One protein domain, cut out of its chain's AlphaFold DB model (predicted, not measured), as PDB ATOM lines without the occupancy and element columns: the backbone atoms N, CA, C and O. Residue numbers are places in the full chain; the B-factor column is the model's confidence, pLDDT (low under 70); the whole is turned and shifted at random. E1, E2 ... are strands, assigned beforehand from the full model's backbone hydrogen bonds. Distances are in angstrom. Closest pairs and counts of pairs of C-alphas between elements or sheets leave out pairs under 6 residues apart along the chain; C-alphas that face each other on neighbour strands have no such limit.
ATOM      1  N   PHE A 555     190.790 186.077 181.074       86.31
ATOM      2  CA  PHE A 555     191.817 186.647 181.929       86.31
ATOM      3  C   PHE A 555     193.195 186.421 181.320       86.31
ATOM      4  O   PHE A 555     193.448 185.399 180.680       86.31
ATOM      5  N   CYS A 556     194.094 187.377 181.537       86.44
ATOM      6  CA  CYS A 556     195.466 187.265 181.074       86.44
ATOM      7  C   CYS A 556     196.331 186.511 182.090       86.44
ATOM      8  O   CYS A 556     196.363 186.839 183.281       86.44
ATOM      9  N   ILE A 557     197.065 185.529 181.583       86.31
ATOM     10  CA  ILE A 557     198.068 184.748 182.301       86.31
ATOM     11  C   ILE A 557     199.393 184.777 181.547       86.31
ATOM     12  O   ILE A 557     199.437 184.979 180.333       86.31
ATOM     13  N   MET A 558     200.480 184.493 182.254       84.50
ATOM     14  CA  MET A 558     201.791 184.293 181.644       84.50
ATOM     15  C   MET A 558     201.986 182.809 181.340       84.50
ATOM     16  O   MET A 558     202.052 181.987 182.247       84.50
ATOM     17  N   THR A 559     202.059 182.465 180.056       80.12
ATOM     18  CA  THR A 559     202.198 181.078 179.592       80.12
ATOM     19  C   THR A 559     203.625 180.828 179.123       80.12
ATOM     20  O   THR A 559     204.193 181.642 178.390       80.12
ATOM     21  N   ALA A 560     204.212 179.701 179.527       78.25
ATOM     22  CA  ALA A 560     205.484 179.252 178.972       78.25
ATOM     23  C   ALA A 560     205.314 178.940 177.477       78.25
ATOM     24  O   ALA A 560     204.363 178.267 177.083       78.25
ATOM     25  N   VAL A 561     206.225 179.446 176.648       76.31
ATOM     26  CA  VAL A 561     206.240 179.195 175.200       76.31
ATOM     27  C   VAL A 561     207.460 178.354 174.838       76.31
ATOM     28  O   VAL A 561     208.459 178.365 175.553       76.31
ATOM     29  N   ASN A 562     207.383 177.615 173.733       73.19
ATOM     30  CA  ASN A 562     208.480 176.768 173.278       73.19
ATOM     31  C   ASN A 562     209.403 177.562 172.345       73.19
ATOM     32  O   ASN A 562     208.958 178.073 171.312       73.19
ATOM     33  N   CYS A 563     210.694 177.630 172.687       75.81
ATOM     34  CA  CYS A 563     211.717 178.242 171.841       75.81
ATOM     35  C   CYS A 563     212.727 177.226 171.279       75.81
ATOM     36  O   CYS A 563     212.876 176.117 171.800       75.81
ATOM     37  N   PHE A 564     213.429 177.585 170.196       69.56
ATOM     38  CA  PHE A 564     214.569 176.794 169.700       69.56
ATOM     39  C   PHE A 564     215.746 176.795 170.684       69.56
ATOM     40  O   PHE A 564     216.271 175.730 170.991       69.56
ATOM     41  N   GLU A 565     216.073 177.957 171.248       62.59
ATOM     42  CA  GLU A 565     217.068 178.131 172.310       62.59
ATOM     43  C   GLU A 565     216.345 178.185 173.670       62.59
ATOM     44  O   GLU A 565     215.593 179.123 173.943       62.59
ATOM     45  N   MET A 566     216.505 177.154 174.513       52.50
ATOM     46  CA  MET A 566     215.770 177.043 175.788       52.50
ATOM     47  C   MET A 566     216.283 177.994 176.879       52.50
ATOM     48  O   MET A 566     215.519 178.349 177.774       52.50
ATOM     49  N   ASP A 567     217.533 178.453 176.789       56.03
ATOM     50  CA  ASP A 567     218.182 179.220 177.860       56.03
ATOM     51  C   ASP A 567     217.682 180.676 177.971       56.03
ATOM     52  O   ASP A 567     218.017 181.370 178.930       56.03
ATOM     53  N   ASN A 568     216.857 181.152 177.026       62.66
ATOM     54  CA  ASN A 568     216.415 182.550 176.962       62.66
ATOM     55  C   ASN A 568     214.991 182.725 176.386       62.66
ATOM     56  O   ASN A 568     214.746 183.559 175.514       62.66
ATOM     57  N   CYS A 569     214.037 181.909 176.845       74.81
ATOM     58  CA  CYS A 569     212.652 181.924 176.362       74.81
ATOM     59  C   CYS A 569     211.680 182.480 177.426       74.81
ATOM     60  O   CYS A 569     211.188 181.723 178.266       74.81
ATOM     61  N   PRO A 570     211.397 183.800 177.442       78.50
ATOM     62  CA  PRO A 570     210.514 184.388 178.446       78.50
ATOM     63  C   PRO A 570     209.043 183.985 178.217       78.50
ATOM     64  O   PRO A 570     208.597 183.929 177.062       78.50
ATOM     65  N   PRO A 571     208.257 183.763 179.291       82.88
ATOM     66  CA  PRO A 571     206.833 183.467 179.171       82.88
ATOM     67  C   PRO A 571     206.092 184.632 178.506       82.88
ATOM     68  O   PRO A 571     206.468 185.795 178.667       82.88
ATOM     69  N   GLN A 572     205.028 184.326 177.767       84.25
ATOM     70  CA  GLN A 572     204.257 185.311 177.005       84.25
ATOM     71  C   GLN A 572     202.841 185.459 177.571       84.25
ATOM     72  O   GLN A 572     202.256 184.460 178.002       84.25
ATOM     73  N   PRO A 573     202.256 186.671 177.553       85.75
ATOM     74  CA  PRO A 573     200.875 186.851 177.964       85.75
ATOM     75  C   PRO A 573     199.914 186.148 176.998       85.75
ATOM     76  O   PRO A 573     200.049 186.230 175.770       85.75
ATOM     77  N   ARG A 574     198.933 185.452 177.569       84.62
ATOM     78  CA  ARG A 574     197.852 184.765 176.860       84.62
ATOM     79  C   ARG A 574     196.536 184.980 177.597       84.62
ATOM     80  O   ARG A 574     196.499 184.939 178.822       84.62
ATOM     81  N   CYS A 575     195.463 185.189 176.848       83.25
ATOM     82  CA  CYS A 575     194.107 185.220 177.375       83.25
ATOM     83  C   CYS A 575     193.556 183.803 177.435       83.25
ATOM     84  O   CYS A 575     193.502 183.116 176.416       83.25
ATOM     85  N   ILE A 576     193.116 183.400 178.618       80.69
ATOM     86  CA  ILE A 576     192.367 182.167 178.836       80.69
ATOM     87  C   ILE A 576     190.997 182.515 179.386       80.69
ATOM     88  O   ILE A 576     190.831 183.511 180.085       80.69
ATOM     89  N   LEU A 577     189.994 181.704 179.083       81.38
ATOM     90  CA  LEU A 577     188.680 181.870 179.694       81.38
ATOM     91  C   LEU A 577     188.746 181.613 181.207       81.38
ATOM     92  O   LEU A 577     189.723 181.063 181.713       81.38
ATOM     93  N   ASN A 578     187.703 181.995 181.942       85.06
ATOM     94  CA  ASN A 578     187.601 181.642 183.353       85.06
ATOM     95  C   ASN A 578     187.490 180.116 183.531       85.06
ATOM     96  O   ASN A 578     186.433 179.529 183.277       85.06
ATOM     97  N   LEU A 579     188.581 179.493 183.982       85.75
ATOM     98  CA  LEU A 579     188.635 178.058 184.263       85.75
ATOM     99  C   LEU A 579     188.262 177.727 185.717       85.75
ATOM    100  O   LEU A 579     188.309 176.562 186.091       85.75
ATOM    101  N   CYS A 580     187.896 178.711 186.546       87.69
ATOM    102  CA  CYS A 580     187.451 178.448 187.908       87.69
ATOM    103  C   CYS A 580     186.007 177.921 187.951       87.69
ATOM    104  O   CYS A 580     185.147 178.388 187.194       87.69
ATOM    105  N   PRO A 581     185.693 176.987 188.873       83.44
ATOM    106  CA  PRO A 581     184.332 176.473 189.017       83.44
ATOM    107  C   PRO A 581     183.328 177.527 189.487       83.44
ATOM    108  O   PRO A 581     182.161 177.487 189.101       83.44
ATOM    109  N   HIS A 582     183.786 178.455 190.330       84.12
ATOM    110  CA  HIS A 582     183.013 179.562 190.888       84.12
ATOM    111  C   HIS A 582     183.903 180.791 191.000       84.12
ATOM    112  O   HIS A 582     185.094 180.658 191.273       84.12
ATOM    113  N   GLY A 583     183.298 181.969 190.849       86.25
ATOM    114  CA  GLY A 583     184.004 183.245 190.931       86.25
ATOM    115  C   GLY A 583     185.129 183.380 189.906       86.25
ATOM    116  O   GLY A 583     185.280 182.563 188.996       86.25
ATOM    117  N   ASP A 584     185.912 184.436 190.062       89.56
ATOM    118  CA  ASP A 584     187.051 184.718 189.197       89.56
ATOM    119  C   ASP A 584     188.350 184.205 189.837       89.56
ATOM    120  O   ASP A 584     188.445 184.146 191.069       89.56
ATOM    121  N   PRO A 585     189.351 183.812 189.028       90.44
ATOM    122  CA  PRO A 585     190.644 183.388 189.545       90.44
ATOM    123  C   PRO A 585     191.328 184.520 190.315       90.44
ATOM    124  O   PRO A 585     191.118 185.705 190.044       90.44
ATOM    125  N   PHE A 586     192.195 184.158 191.258       91.50
ATOM    126  CA  PHE A 586     192.965 185.137 192.009       91.50
ATOM    127  C   PHE A 586     193.909 185.910 191.083       91.50
ATOM    128  O   PHE A 586     194.818 185.344 190.470       91.50
ATOM    129  N   VAL A 587     193.706 187.224 191.020       86.88
ATOM    130  CA  VAL A 587     194.586 188.157 190.320       86.88
ATOM    131  C   VAL A 587     195.549 188.754 191.337       86.88
ATOM    132  O   VAL A 587     195.132 189.330 192.344       86.88
ATOM    133  N   SER A 588     196.846 188.621 191.073       85.56
ATOM    134  CA  SER A 588     197.888 189.184 191.921       85.56
ATOM    135  C   SER A 588     197.821 190.707 191.963       85.56
ATOM    136  O   SER A 588     197.187 191.365 191.136       85.56
ATOM    137  N   GLN A 589     198.563 191.305 192.892       81.94
ATOM    138  CA  GLN A 589     198.701 192.763 192.961       81.94
ATOM    139  C   GLN A 589     199.320 193.364 191.685       81.94
ATOM    140  O   GLN A 589     199.175 194.560 191.444       81.94
ATOM    141  N   LEU A 590     199.991 192.546 190.864       80.50
ATOM    142  CA  LEU A 590     200.540 192.945 189.571       80.50
ATOM    143  C   LEU A 590     199.513 192.879 188.437       80.50
ATOM    144  O   LEU A 590     199.864 193.231 187.319       80.50
ATOM    145  N   GLY A 591     198.270 192.453 188.683       79.88
ATOM    146  CA  GLY A 591     197.237 192.350 187.649       79.88
ATOM    147  C   GLY A 591     197.388 191.128 186.737       79.88
ATOM    148  O   GLY A 591     196.874 191.144 185.621       79.88
ATOM    149  N   VAL A 592     198.111 190.099 187.190       84.75
ATOM    150  CA  VAL A 592     198.306 188.819 186.489       84.75
ATOM    151  C   VAL A 592     197.629 187.719 187.303       84.75
ATOM    152  O   VAL A 592     197.747 187.710 188.529       84.75
ATOM    153  N   VAL A 593     196.907 186.808 186.651       86.62
ATOM    154  CA  VAL A 593     196.319 185.644 187.333       86.62
ATOM    155  C   VAL A 593     197.423 184.703 187.823       86.62
ATOM    156  O   VAL A 593     198.317 184.346 187.055       86.62
ATOM    157  N   GLU A 594     197.347 184.295 189.092       86.94
ATOM    158  CA  GLU A 594     198.332 183.398 189.707       86.94
ATOM    159  C   GLU A 594     198.073 181.933 189.339       86.94
ATOM    160  O   GLU A 594     196.966 181.404 189.520       86.94
ATOM    161  N   THR A 595     199.123 181.270 188.850       87.62
ATOM    162  CA  THR A 595     199.132 179.830 188.594       87.62
ATOM    163  C   THR A 595     199.725 179.078 189.781       87.62
ATOM    164  O   THR A 595     200.519 179.608 190.554       87.62
ATOM    165  N   CYS A 596     199.328 177.823 189.950       87.38
ATOM    166  CA  CYS A 596     199.712 177.017 191.101       87.38
ATOM    167  C   CYS A 596     199.973 175.565 190.710       87.38
ATOM    168  O   CYS A 596     199.339 175.019 189.816       87.38
ATOM    169  N   ASN A 597     200.863 174.900 191.430       86.81
ATOM    170  CA  ASN A 597     201.066 173.455 191.349       86.81
ATOM    171  C   ASN A 597     200.526 172.742 192.595       86.81
ATOM    172  O   ASN A 597     200.283 171.542 192.553       86.81
ATOM    173  N   SER A 598     200.307 173.454 193.701       85.75
ATOM    174  CA  SER A 598     199.719 172.916 194.931       85.75
ATOM    175  C   SER A 598     198.864 173.971 195.637       85.75
ATOM    176  O   SER A 598     199.020 175.170 195.406       85.75
ATOM    177  N   ASN A 599     197.961 173.530 196.520       83.50
ATOM    178  CA  ASN A 599     197.074 174.422 197.282       83.50
ATOM    179  C   ASN A 599     197.832 175.431 198.161       83.50
ATOM    180  O   ASN A 599     197.315 176.505 198.437       83.50
ATOM    181  N   GLU A 600     199.053 175.102 198.582       86.56
ATOM    182  CA  GLU A 600     199.889 175.934 199.458       86.56
ATOM    183  C   GLU A 600     200.384 177.219 198.779       86.56
ATOM    184  O   GLU A 600     200.744 178.178 199.457       86.56
ATOM    185  N   GLN A 601     200.403 177.240 197.444       89.25
ATOM    186  CA  GLN A 601     200.824 178.398 196.653       89.25
ATOM    187  C   GLN A 601     199.704 179.433 196.492       89.25
ATOM    188  O   GLN A 601     199.963 180.551 196.055       89.25
ATOM    189  N   CYS A 602     198.467 179.075 196.850       90.62
ATOM    190  CA  CYS A 602     197.321 179.961 196.729       90.62
ATOM    191  C   CYS A 602     197.091 180.786 198.005       90.62
ATOM    192  O   CYS A 602     197.325 180.310 199.119       90.62
ATOM    193  N   PRO A 603     196.610 182.035 197.868       90.81
ATOM    194  CA  PRO A 603     196.317 182.892 199.010       90.81
ATOM    195  C   PRO A 603     195.143 182.353 199.846       90.81
ATOM    196  O   PRO A 603     194.333 181.562 199.354       90.81
ATOM    197  N   PRO A 604     194.988 182.815 201.104       89.44
ATOM    198  CA  PRO A 604     193.887 182.393 201.963       89.44
ATOM    199  C   PRO A 604     192.518 182.537 201.280       89.44
ATOM    200  O   PRO A 604     192.233 183.539 200.622       89.44
ATOM    201  N   GLY A 605     191.667 181.519 201.430       87.06
ATOM    202  CA  GLY A 605     190.354 181.455 200.778       87.06
ATOM    203  C   GLY A 605     190.378 180.948 199.333       87.06
ATOM    204  O   GLY A 605     189.305 180.767 198.757       87.06
ATOM    205  N   HIS A 606     191.555 180.659 198.770       91.50
ATOM    206  CA  HIS A 606     191.717 180.087 197.436       91.50
ATOM    207  C   HIS A 606     192.369 178.701 197.496       91.50
ATOM    208  O   HIS A 606     193.077 178.369 198.443       91.50
ATOM    209  N   TRP A 607     192.120 177.888 196.477       88.94
ATOM    210  CA  TRP A 607     192.682 176.551 196.316       88.94
ATOM    211  C   TRP A 607     193.185 176.364 194.887       88.94
ATOM    212  O   TRP A 607     192.778 177.081 193.971       88.94
ATOM    213  N   CYS A 608     194.084 175.406 194.698       89.19
ATOM    214  CA  CYS A 608     194.713 175.159 193.417       89.19
ATOM    215  C   CYS A 608     193.868 174.224 192.553       89.19
ATOM    216  O   CYS A 608     193.798 173.015 192.793       89.19
ATOM    217  N   HIS A 609     193.243 174.782 191.521       87.75
ATOM    218  CA  HIS A 609     192.432 174.030 190.581       87.75
ATOM    219  C   HIS A 609     193.285 173.470 189.439       87.75
ATOM    220  O   HIS A 609     193.634 174.175 188.492       87.75
ATOM    221  N   GLN A 610     193.639 172.188 189.549       85.44
ATOM    222  CA  GLN A 610     194.464 171.479 188.571       85.44
ATOM    223  C   GLN A 610     193.615 170.833 187.469       85.44
ATOM    224  O   GLN A 610     192.956 169.823 187.693       85.44
ATOM    225  N   ILE A 611     193.698 171.388 186.261       78.81
ATOM    226  CA  ILE A 611     192.920 170.963 185.078       78.81
ATOM    227  C   ILE A 611     193.795 170.584 183.875       78.81
ATOM    228  O   ILE A 611     193.283 170.359 182.783       78.81
ATOM    229  N   GLY A 612     195.117 170.499 184.058       71.62
ATOM    230  CA  GLY A 612     196.064 170.133 182.992       71.62
ATOM    231  C   GLY A 612     196.505 171.293 182.087       71.62
ATOM    232  O   GLY A 612     197.054 171.057 181.013       71.62
ATOM    233  N   PHE A 613     196.304 172.545 182.507       73.50
ATOM    234  CA  PHE A 613     196.704 173.736 181.753       73.50
ATOM    235  C   PHE A 613     198.218 173.997 181.868       73.50
ATOM    236  O   PHE A 613     198.700 174.308 182.950       73.50
ATOM    237  N   SER A 614     198.995 173.884 180.781       66.44
ATOM    238  CA  SER A 614     200.437 174.236 180.762       66.44
ATOM    239  C   SER A 614     201.265 173.706 181.956       66.44
ATOM    240  O   SER A 614     202.198 174.367 182.404       66.44
ATOM    241  N   SER A 615     200.938 172.515 182.476       65.62
ATOM    242  CA  SER A 615     201.525 171.878 183.680       65.62
ATOM    243  C   SER A 615     201.256 172.541 185.041       65.62
ATOM    244  O   SER A 615     201.842 172.131 186.040       65.62
ATOM    245  N   SER A 616     200.309 173.479 185.104       73.50
ATOM    246  CA  SER A 616     199.880 174.178 186.319       73.50
ATOM    247  C   SER A 616     198.345 174.294 186.415       73.50
ATOM    248  O   SER A 616     197.597 173.977 185.492       73.50
ATOM    249  N   GLY A 617     197.852 174.695 187.581       84.12
ATOM    250  CA  GLY A 617     196.460 175.033 187.874       84.12
ATOM    251  C   GLY A 617     196.268 176.528 188.131       84.12
ATOM    252  O   GLY A 617     197.231 177.294 188.092       84.12
ATOM    253  N   LEU A 618     195.031 176.942 188.409       89.44
ATOM    254  CA  LEU A 618     194.692 178.321 188.791       89.44
ATOM    255  C   LEU A 618     194.280 178.400 190.261       89.44
ATOM    256  O   LEU A 618     193.612 177.497 190.767       89.44
ATOM    257  N   CYS A 619     194.621 179.498 190.933       91.31
ATOM    258  CA  CYS A 619     194.115 179.758 192.278       91.31
ATOM    259  C   CYS A 619     192.659 180.242 192.227       91.31
ATOM    260  O   CYS A 619     192.394 181.405 191.931       91.31
ATOM    261  N   CYS A 620     191.717 179.352 192.535       91.62
ATOM    262  CA  CYS A 620     190.276 179.607 192.486       91.62
ATOM    263  C   CYS A 620     189.684 179.808 193.887       91.62
ATOM    264  O   CYS A 620     190.195 179.230 194.849       91.62
ATOM    265  N   PRO A 621     188.610 180.603 194.042       90.94
ATOM    266  CA  PRO A 621     187.991 180.832 195.341       90.94
ATOM    267  C   PRO A 621     187.308 179.566 195.883       90.94
ATOM    268  O   PRO A 621     186.837 178.696 195.146       90.94
ATOM    269  N   SER A 622     187.272 179.461 197.209       81.25
ATOM    270  CA  SER A 622     186.554 178.413 197.950       81.25
ATOM    271  C   SER A 622     185.029 178.514 197.741       81.25
ATOM    272  O   SER A 622     184.532 179.623 197.531       81.25
ATOM    273  N   PRO A 623     184.251 177.413 197.856       71.44
ATOM    274  CA  PRO A 623     184.607 176.101 198.418       71.44
ATOM    275  C   PRO A 623     185.318 175.146 197.446       71.44
ATOM    276  O   PRO A 623     185.090 175.189 196.238       71.44
ATOM    277  N   LEU A 624     186.138 174.239 197.998       63.88
ATOM    278  CA  LEU A 624     186.705 173.118 197.242       63.88
ATOM    279  C   LEU A 624     185.588 172.176 196.760       63.88
ATOM    280  O   LEU A 624     184.655 171.880 197.509       63.88
ATOM    281  N   ARG A 625     185.710 171.687 195.524       65.75
ATOM    282  CA  ARG A 625     184.875 170.610 194.962       65.75
ATOM    283  C   ARG A 625     185.593 169.267 195.101       65.75
ATOM    284  O   ARG A 625     186.816 169.250 195.261       65.75
ATOM    285  N   LEU A 626     184.843 168.163 195.114       61.16
ATOM    286  CA  LEU A 626     185.432 166.830 195.235       61.16
ATOM    287  C   LEU A 626     186.283 166.562 193.980       61.16
ATOM    288  O   LEU A 626     185.957 166.982 192.871       61.16
ATOM    289  N   MET A 627     187.446 165.944 194.184       62.25
ATOM    290  CA  MET A 627     188.378 165.607 193.109       62.25
ATOM    291  C   MET A 627     188.269 164.117 192.812       62.25
ATOM    292  O   MET A 627     188.432 163.290 193.714       62.25
ATOM    293  N   HIS A 628     188.042 163.765 191.547       69.38
ATOM    294  CA  HIS A 628     188.131 162.381 191.100       69.38
ATOM    295  C   HIS A 628     189.607 161.958 190.986       69.38
ATOM    296  O   HIS A 628     190.491 162.760 190.664       69.38
ATOM    297  N   ILE A 629     189.890 160.683 191.268       61.53
ATOM    298  CA  ILE A 629     191.245 160.109 191.233       61.53
ATOM    299  C   ILE A 629     191.785 160.155 189.794       61.53
ATOM    300  O   ILE A 629     191.077 159.795 188.861       61.53
ATOM    301  N   GLY A 630     193.039 160.583 189.616       66.81
ATOM    302  CA  GLY A 630     193.715 160.677 188.313       66.81
ATOM    303  C   GLY A 630     194.247 162.083 188.017       66.81
ATOM    304  O   GLY A 630     194.037 163.013 188.796       66.81
ATOM    305  N   THR A 631     194.934 162.255 186.887       73.62
ATOM    306  CA  THR A 631     195.506 163.535 186.434       73.62
ATOM    307  C   THR A 631     195.049 163.863 185.014       73.62
ATOM    308  O   THR A 631     194.851 162.970 184.191       73.62
ATOM    309  N   CYS A 632     194.853 165.149 184.720       76.56
ATOM    310  CA  CYS A 632     194.527 165.598 183.368       76.56
ATOM    311  C   CYS A 632     195.781 165.619 182.476       76.56
ATOM    312  O   CYS A 632     196.858 165.981 182.961       76.56
ATOM    313  N   PRO A 633     195.664 165.269 181.180       74.50
ATOM    314  CA  PRO A 633     196.767 165.407 180.237       74.50
ATOM    315  C   PRO A 633     197.155 166.881 180.077       74.50
ATOM    316  O   PRO A 633     196.307 167.768 180.167       74.50
ATOM    317  N   LEU A 634     198.439 167.135 179.823       68.25
ATOM    318  CA  LEU A 634     198.945 168.485 179.594       68.25
ATOM    319  C   LEU A 634     198.404 169.032 178.271       68.25
ATOM    320  O   LEU A 634     198.465 168.359 177.244       68.25
ATOM    321  N   SER A 635     197.863 170.246 178.286       68.19
ATOM    322  CA  SER A 635     197.372 170.923 177.082       68.19
ATOM    323  C   SER A 635     197.730 172.411 177.116       68.19
ATOM    324  O   SER A 635     197.588 173.072 178.150       68.19
ATOM    325  N   LEU A 636     198.234 172.926 175.990       64.62
ATOM    326  CA  LEU A 636     198.554 174.342 175.781       64.62
ATOM    327  C   LEU A 636     197.343 175.079 175.182       64.62
ATOM    328  O   LEU A 636     196.550 174.461 174.471       64.62
ATOM    329  N   PRO A 637     197.176 176.387 175.440       64.44
ATOM    330  CA  PRO A 637     196.093 177.165 174.844       64.44
ATOM    331  C   PRO A 637     196.264 177.314 173.323       64.44
ATOM    332  O   PRO A 637     197.309 177.762 172.850       64.44
ATOM    333  N   GLN A 638     195.230 176.953 172.557       64.19
ATOM    334  CA  GLN A 638     195.191 177.090 171.101       64.19
ATOM    335  C   GLN A 638     194.909 178.544 170.691       64.19
ATOM    336  O   GLN A 638     194.003 179.194 171.207       64.19
ATOM    337  N   LEU A 639     195.695 179.051 169.735       57.28
ATOM    338  CA  LEU A 639     195.718 180.465 169.335       57.28
ATOM    339  C   LEU A 639     194.643 180.847 168.300       57.28
ATOM    340  O   LEU A 639     194.318 182.024 168.177       57.28
ATOM    341  N   ASP A 640     194.085 179.881 167.564       52.72
ATOM    342  CA  ASP A 640     193.265 180.149 166.370       52.72
ATOM    343  C   ASP A 640     191.731 180.119 166.595       52.72
ATOM    344  O   ASP A 640     190.996 180.455 165.670       52.72
ATOM    345  N   GLN A 641     191.207 179.740 167.777       52.72
ATOM    346  CA  GLN A 641     189.756 179.474 167.962       52.72
ATOM    347  C   GLN A 641     189.135 179.941 169.296       52.72
ATOM    348  O   GLN A 641     188.224 179.309 169.824       52.72
ATOM    349  N   VAL A 642     189.562 181.081 169.844       51.16
ATOM    350  CA  VAL A 642     189.042 181.586 171.139       51.16
ATOM    351  C   VAL A 642     187.532 181.915 171.111       51.16
ATOM    352  O   VAL A 642     186.897 181.997 172.158       51.16
ATOM    353  N   SER A 643     186.922 182.079 169.932       49.59
ATOM    354  CA  SER A 643     185.517 182.488 169.794       49.59
ATOM    355  C   SER A 643     184.472 181.373 169.963       49.59
ATOM    356  O   SER A 643     183.299 181.712 170.063       49.59
ATOM    357  N   ASP A 644     184.861 180.090 170.008       60.25
ATOM    358  CA  ASP A 644     183.924 178.942 170.022       60.25
ATOM    359  C   ASP A 644     184.260 177.878 171.095       60.25
ATOM    360  O   ASP A 644     183.852 176.715 171.011       60.25
ATOM    361  N   CYS A 645     185.019 178.251 172.133       68.56
ATOM    362  CA  CYS A 645     185.367 177.323 173.211       68.56
ATOM    363  C   CYS A 645     184.127 176.910 174.024       68.56
ATOM    364  O   CYS A 645     183.375 177.750 174.525       68.56
ATOM    365  N   ARG A 646     183.944 175.599 174.218       75.00
ATOM    366  CA  ARG A 646     182.815 175.016 174.955       75.00
ATOM    367  C   ARG A 646     183.248 174.494 176.328       75.00
ATOM    368  O   ARG A 646     184.308 173.891 176.467       75.00
ATOM    369  N   PHE A 647     182.391 174.688 177.330       81.38
ATOM    370  CA  PHE A 647     182.541 174.113 178.671       81.38
ATOM    371  C   PHE A 647     181.526 172.987 178.855       81.38
ATOM    372  O   PHE A 647     180.341 173.258 179.043       81.38
ATOM    373  N   ASP A 648     181.981 171.738 178.785       83.38
ATOM    374  CA  ASP A 648     181.160 170.568 179.123       83.38
ATOM    375  C   ASP A 648     181.169 170.279 180.633       83.38
ATOM    376  O   ASP A 648     180.252 169.645 181.140       83.38
ATOM    377  N   CYS A 649     182.179 170.768 181.354       84.62
ATOM    378  CA  CYS A 649     182.320 170.641 182.804       84.62
ATOM    379  C   CYS A 649     183.050 171.864 183.377       84.62
ATOM    380  O   CYS A 649     183.692 172.614 182.637       84.62
ATOM    381  N   ARG A 650     182.966 172.076 184.693       84.12
ATOM    382  CA  ARG A 650     183.775 173.065 185.425       84.12
ATOM    383  C   ARG A 650     184.550 172.450 186.588       84.12
ATOM    384  O   ARG A 650     185.557 173.011 186.994       84.12
ATOM    385  N   ALA A 651     184.107 171.313 187.112       82.81
ATOM    386  CA  ALA A 651     184.810 170.511 188.107       82.81
ATOM    387  C   ALA A 651     184.649 169.012 187.811       82.81
ATOM    388  O   ALA A 651     183.795 168.619 187.019       82.81
ATOM    389  N   ASP A 652     185.454 168.172 188.467       82.12
ATOM    390  CA  ASP A 652     185.370 166.710 188.333       82.12
ATOM    391  C   ASP A 652     183.970 166.174 188.684       82.12
ATOM    392  O   ASP A 652     183.484 165.273 188.010       82.12
ATOM    393  N   ASP A 653     183.296 166.792 189.658       81.94
ATOM    394  CA  ASP A 653     181.926 166.456 190.080       81.94
ATOM    395  C   ASP A 653     180.853 166.692 189.005       81.94
ATOM    396  O   ASP A 653     179.742 166.177 189.126       81.94
ATOM    397  N   ASP A 654     181.159 167.482 187.971       85.06
ATOM    398  CA  ASP A 654     180.261 167.668 186.827       85.06
ATOM    399  C   ASP A 654     180.371 166.501 185.824       85.06
ATOM    400  O   ASP A 654     179.559 166.393 184.904       85.06
ATOM    401  N   CYS A 655     181.380 165.637 185.987       84.56
ATOM    402  CA  CYS A 655     181.659 164.487 185.136       84.56
ATOM    403  C   CYS A 655     181.230 163.170 185.800       84.56
ATOM    404  O   CYS A 655     181.025 163.087 187.012       84.56
ATOM    405  N   ASN A 656     181.097 162.104 185.005       83.50
ATOM    406  CA  ASN A 656     180.729 160.797 185.548       83.50
ATOM    407  C   ASN A 656     181.868 160.192 186.388       83.50
ATOM    408  O   ASN A 656     183.031 160.592 186.307       83.50
ATOM    409  N   ILE A 657     181.539 159.170 187.182       70.44
ATOM    410  CA  ILE A 657     182.516 158.410 187.974       70.44
ATOM    411  C   ILE A 657     183.585 157.821 187.038       70.44
ATOM    412  O   ILE A 657     183.257 157.094 186.103       70.44
ATOM    413  N   GLY A 658     184.862 158.112 187.311       67.94
ATOM    414  CA  GLY A 658     185.989 157.683 186.470       67.94
ATOM    415  C   GLY A 658     186.364 158.673 185.361       67.94
ATOM    416  O   GLY A 658     187.279 158.406 184.582       67.94
ATOM    417  N   GLU A 659     185.718 159.835 185.298       82.50
ATOM    418  CA  GLU A 659     186.068 160.932 184.399       82.50
ATOM    419  C   GLU A 659     186.563 162.144 185.198       82.50
ATOM    420  O   GLU A 659     186.162 162.365 186.342       82.50
ATOM    421  N   LYS A 660     187.447 162.941 184.598       84.69
ATOM    422  CA  LYS A 660     187.934 164.206 185.161       84.69
ATOM    423  C   LYS A 660     187.618 165.360 184.229       84.69
ATOM    424  O   LYS A 660     187.606 165.191 183.008       84.69
ATOM    425  N   CYS A 661     187.404 166.537 184.800       87.06
ATOM    426  CA  CYS A 661     187.198 167.747 184.027       87.06
ATOM    427  C   CYS A 661     188.548 168.337 183.615       87.06
ATOM    428  O   CYS A 661     189.288 168.860 184.446       87.06
ATOM    429  N   CYS A 662     188.890 168.226 182.332       86.69
ATOM    430  CA  CYS A 662     190.217 168.567 181.835       86.69
ATOM    431  C   CYS A 662     190.178 169.681 180.793       86.69
ATOM    432  O   CYS A 662     189.290 169.728 179.939       86.69
ATOM    433  N   TYR A 663     191.204 170.529 180.829       85.31
ATOM    434  CA  TYR A 663     191.468 171.506 179.786       85.31
ATOM    435  C   TYR A 663     191.863 170.794 178.492       85.31
ATOM    436  O   TYR A 663     192.683 169.873 178.495       85.31
ATOM    437  N   ASP A 664     191.251 171.188 177.380       76.00
ATOM    438  CA  ASP A 664     191.475 170.568 176.071       76.00
ATOM    439  C   ASP A 664     192.237 171.455 175.081       76.00
ATOM    440  O   ASP A 664     192.460 171.044 173.946       76.00
ATOM    441  N   GLY A 665     192.660 172.644 175.515       71.94
ATOM    442  CA  GLY A 665     193.319 173.637 174.669       71.94
ATOM    443  C   GLY A 665     192.458 174.862 174.356       71.94
ATOM    444  O   GLY A 665     193.020 175.874 173.944       71.94
ATOM    445  N   CYS A 666     191.144 174.821 174.606       75.69
ATOM    446  CA  CYS A 666     190.222 175.949 174.396       75.69
ATOM    447  C   CYS A 666     189.243 176.097 175.576       75.69
ATOM    448  O   CYS A 666     189.065 177.189 176.115       75.69
ATOM    449  N   GLY A 667     188.628 174.991 176.012       80.19
ATOM    450  CA  GLY A 667     187.625 174.945 177.076       80.19
ATOM    451  C   GLY A 667     187.866 173.798 178.058       80.19
ATOM    452  O   GLY A 667     188.992 173.334 178.235       80.19
ATOM    453  N   LEU A 668     186.803 173.350 178.728       85.44
ATOM    454  CA  LEU A 668     186.853 172.254 179.701       85.44
ATOM    455  C   LEU A 668     185.931 171.123 179.267       85.44
ATOM    456  O   LEU A 668     184.757 171.360 178.971       85.44
ATOM    457  N   ARG A 669     186.450 169.892 179.250       86.31
ATOM    458  CA  ARG A 669     185.695 168.701 178.846       86.31
ATOM    459  C   ARG A 669     185.942 167.526 179.779       86.31
ATOM    460  O   ARG A 669     187.062 167.330 180.249       86.31
ATOM    461  N   CYS A 670     184.905 166.723 180.006       86.25
ATOM    462  CA  CYS A 670     185.046 165.464 180.727       86.25
ATOM    463  C   CYS A 670     185.892 164.507 179.889       86.25
ATOM    464  O   CYS A 670     185.520 164.143 178.771       86.25
ATOM    465  N   LYS A 671     187.054 164.131 180.415       82.50
ATOM    466  CA  LYS A 671     187.908 163.098 179.840       82.50
ATOM    467  C   LYS A 671     187.872 161.893 180.762       82.50
ATOM    468  O   LYS A 671     188.111 162.022 181.962       82.50
ATOM    469  N   GLY A 672     187.604 160.724 180.187       71.38
ATOM    470  CA  GLY A 672     187.789 159.462 180.887       71.38
ATOM    471  C   GLY A 672     189.210 159.391 181.420       71.38
ATOM    472  O   GLY A 672     190.173 159.518 180.660       71.38
ATOM    473  N   THR A 673     189.351 159.209 182.730       56.91
ATOM    474  CA  THR A 673     190.612 158.689 183.243       56.91
ATOM    475  C   THR A 673     190.756 157.303 182.634       56.91
ATOM    476  O   THR A 673     189.773 156.565 182.556       56.91
TER     477      THR A 673
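Overview. This is residues 555 to 673 of the 853 residues of an uncharacterized protein of Angiostrongylus cantonensis (UniProt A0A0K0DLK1). With little regular structure, three small strand hairpins sit among long loops: E1 and E2, then E3 and E4 nearest the middle, then E5 and E6; loop residues 563 to 568 stick out. The 119 printed residues have no named helix and six strands, E1 to E6, in three antiparallel two-stranded sheets; the class is all strand, though named elements hold only 35 residues. It is compact, with a radius of gyration of the C-alphas of 14.2 A, spanning 43 by 32 by 27 A.

Arrangement. E1, residues 555 to 559, and E2, 572 to 577, form a hairpin, 138 degrees between directions; N 557 and O 574, 2.9 A apart, are within hydrogen-bond range. E3, 606 to 613, bends by 53 degrees at residue 610 and forms a hairpin with E4, 616 to 621, with N 609 and O 618 2.8 A apart. E5, 659 to 663, and E6, 668 to 672, form the third, with N 662 and O 669 2.9 A apart. The closest C-alphas of E3 and E5, Ile 611 and Cys 662, are 4.9 A apart. E1 and E2 are apart from the other four.

Along the chain. C-alpha 555 begins E1 at (191.817, 186.647, 181.929); C-alpha 672 ends E6 at (187.789, 159.462, 180.887). E3 measures 17.6 A, E4 16.3 A, E2 16.2 A.

Size, cuts and confidence. The farthest C-alphas, Asn 568 and Ile 657, are 43.0 A apart. The printed part has no cut. Links E1 to E2, E2 to E3 and E4 to E5 are long. Confidence is under 70 in 28 residues, among them 634 to 645.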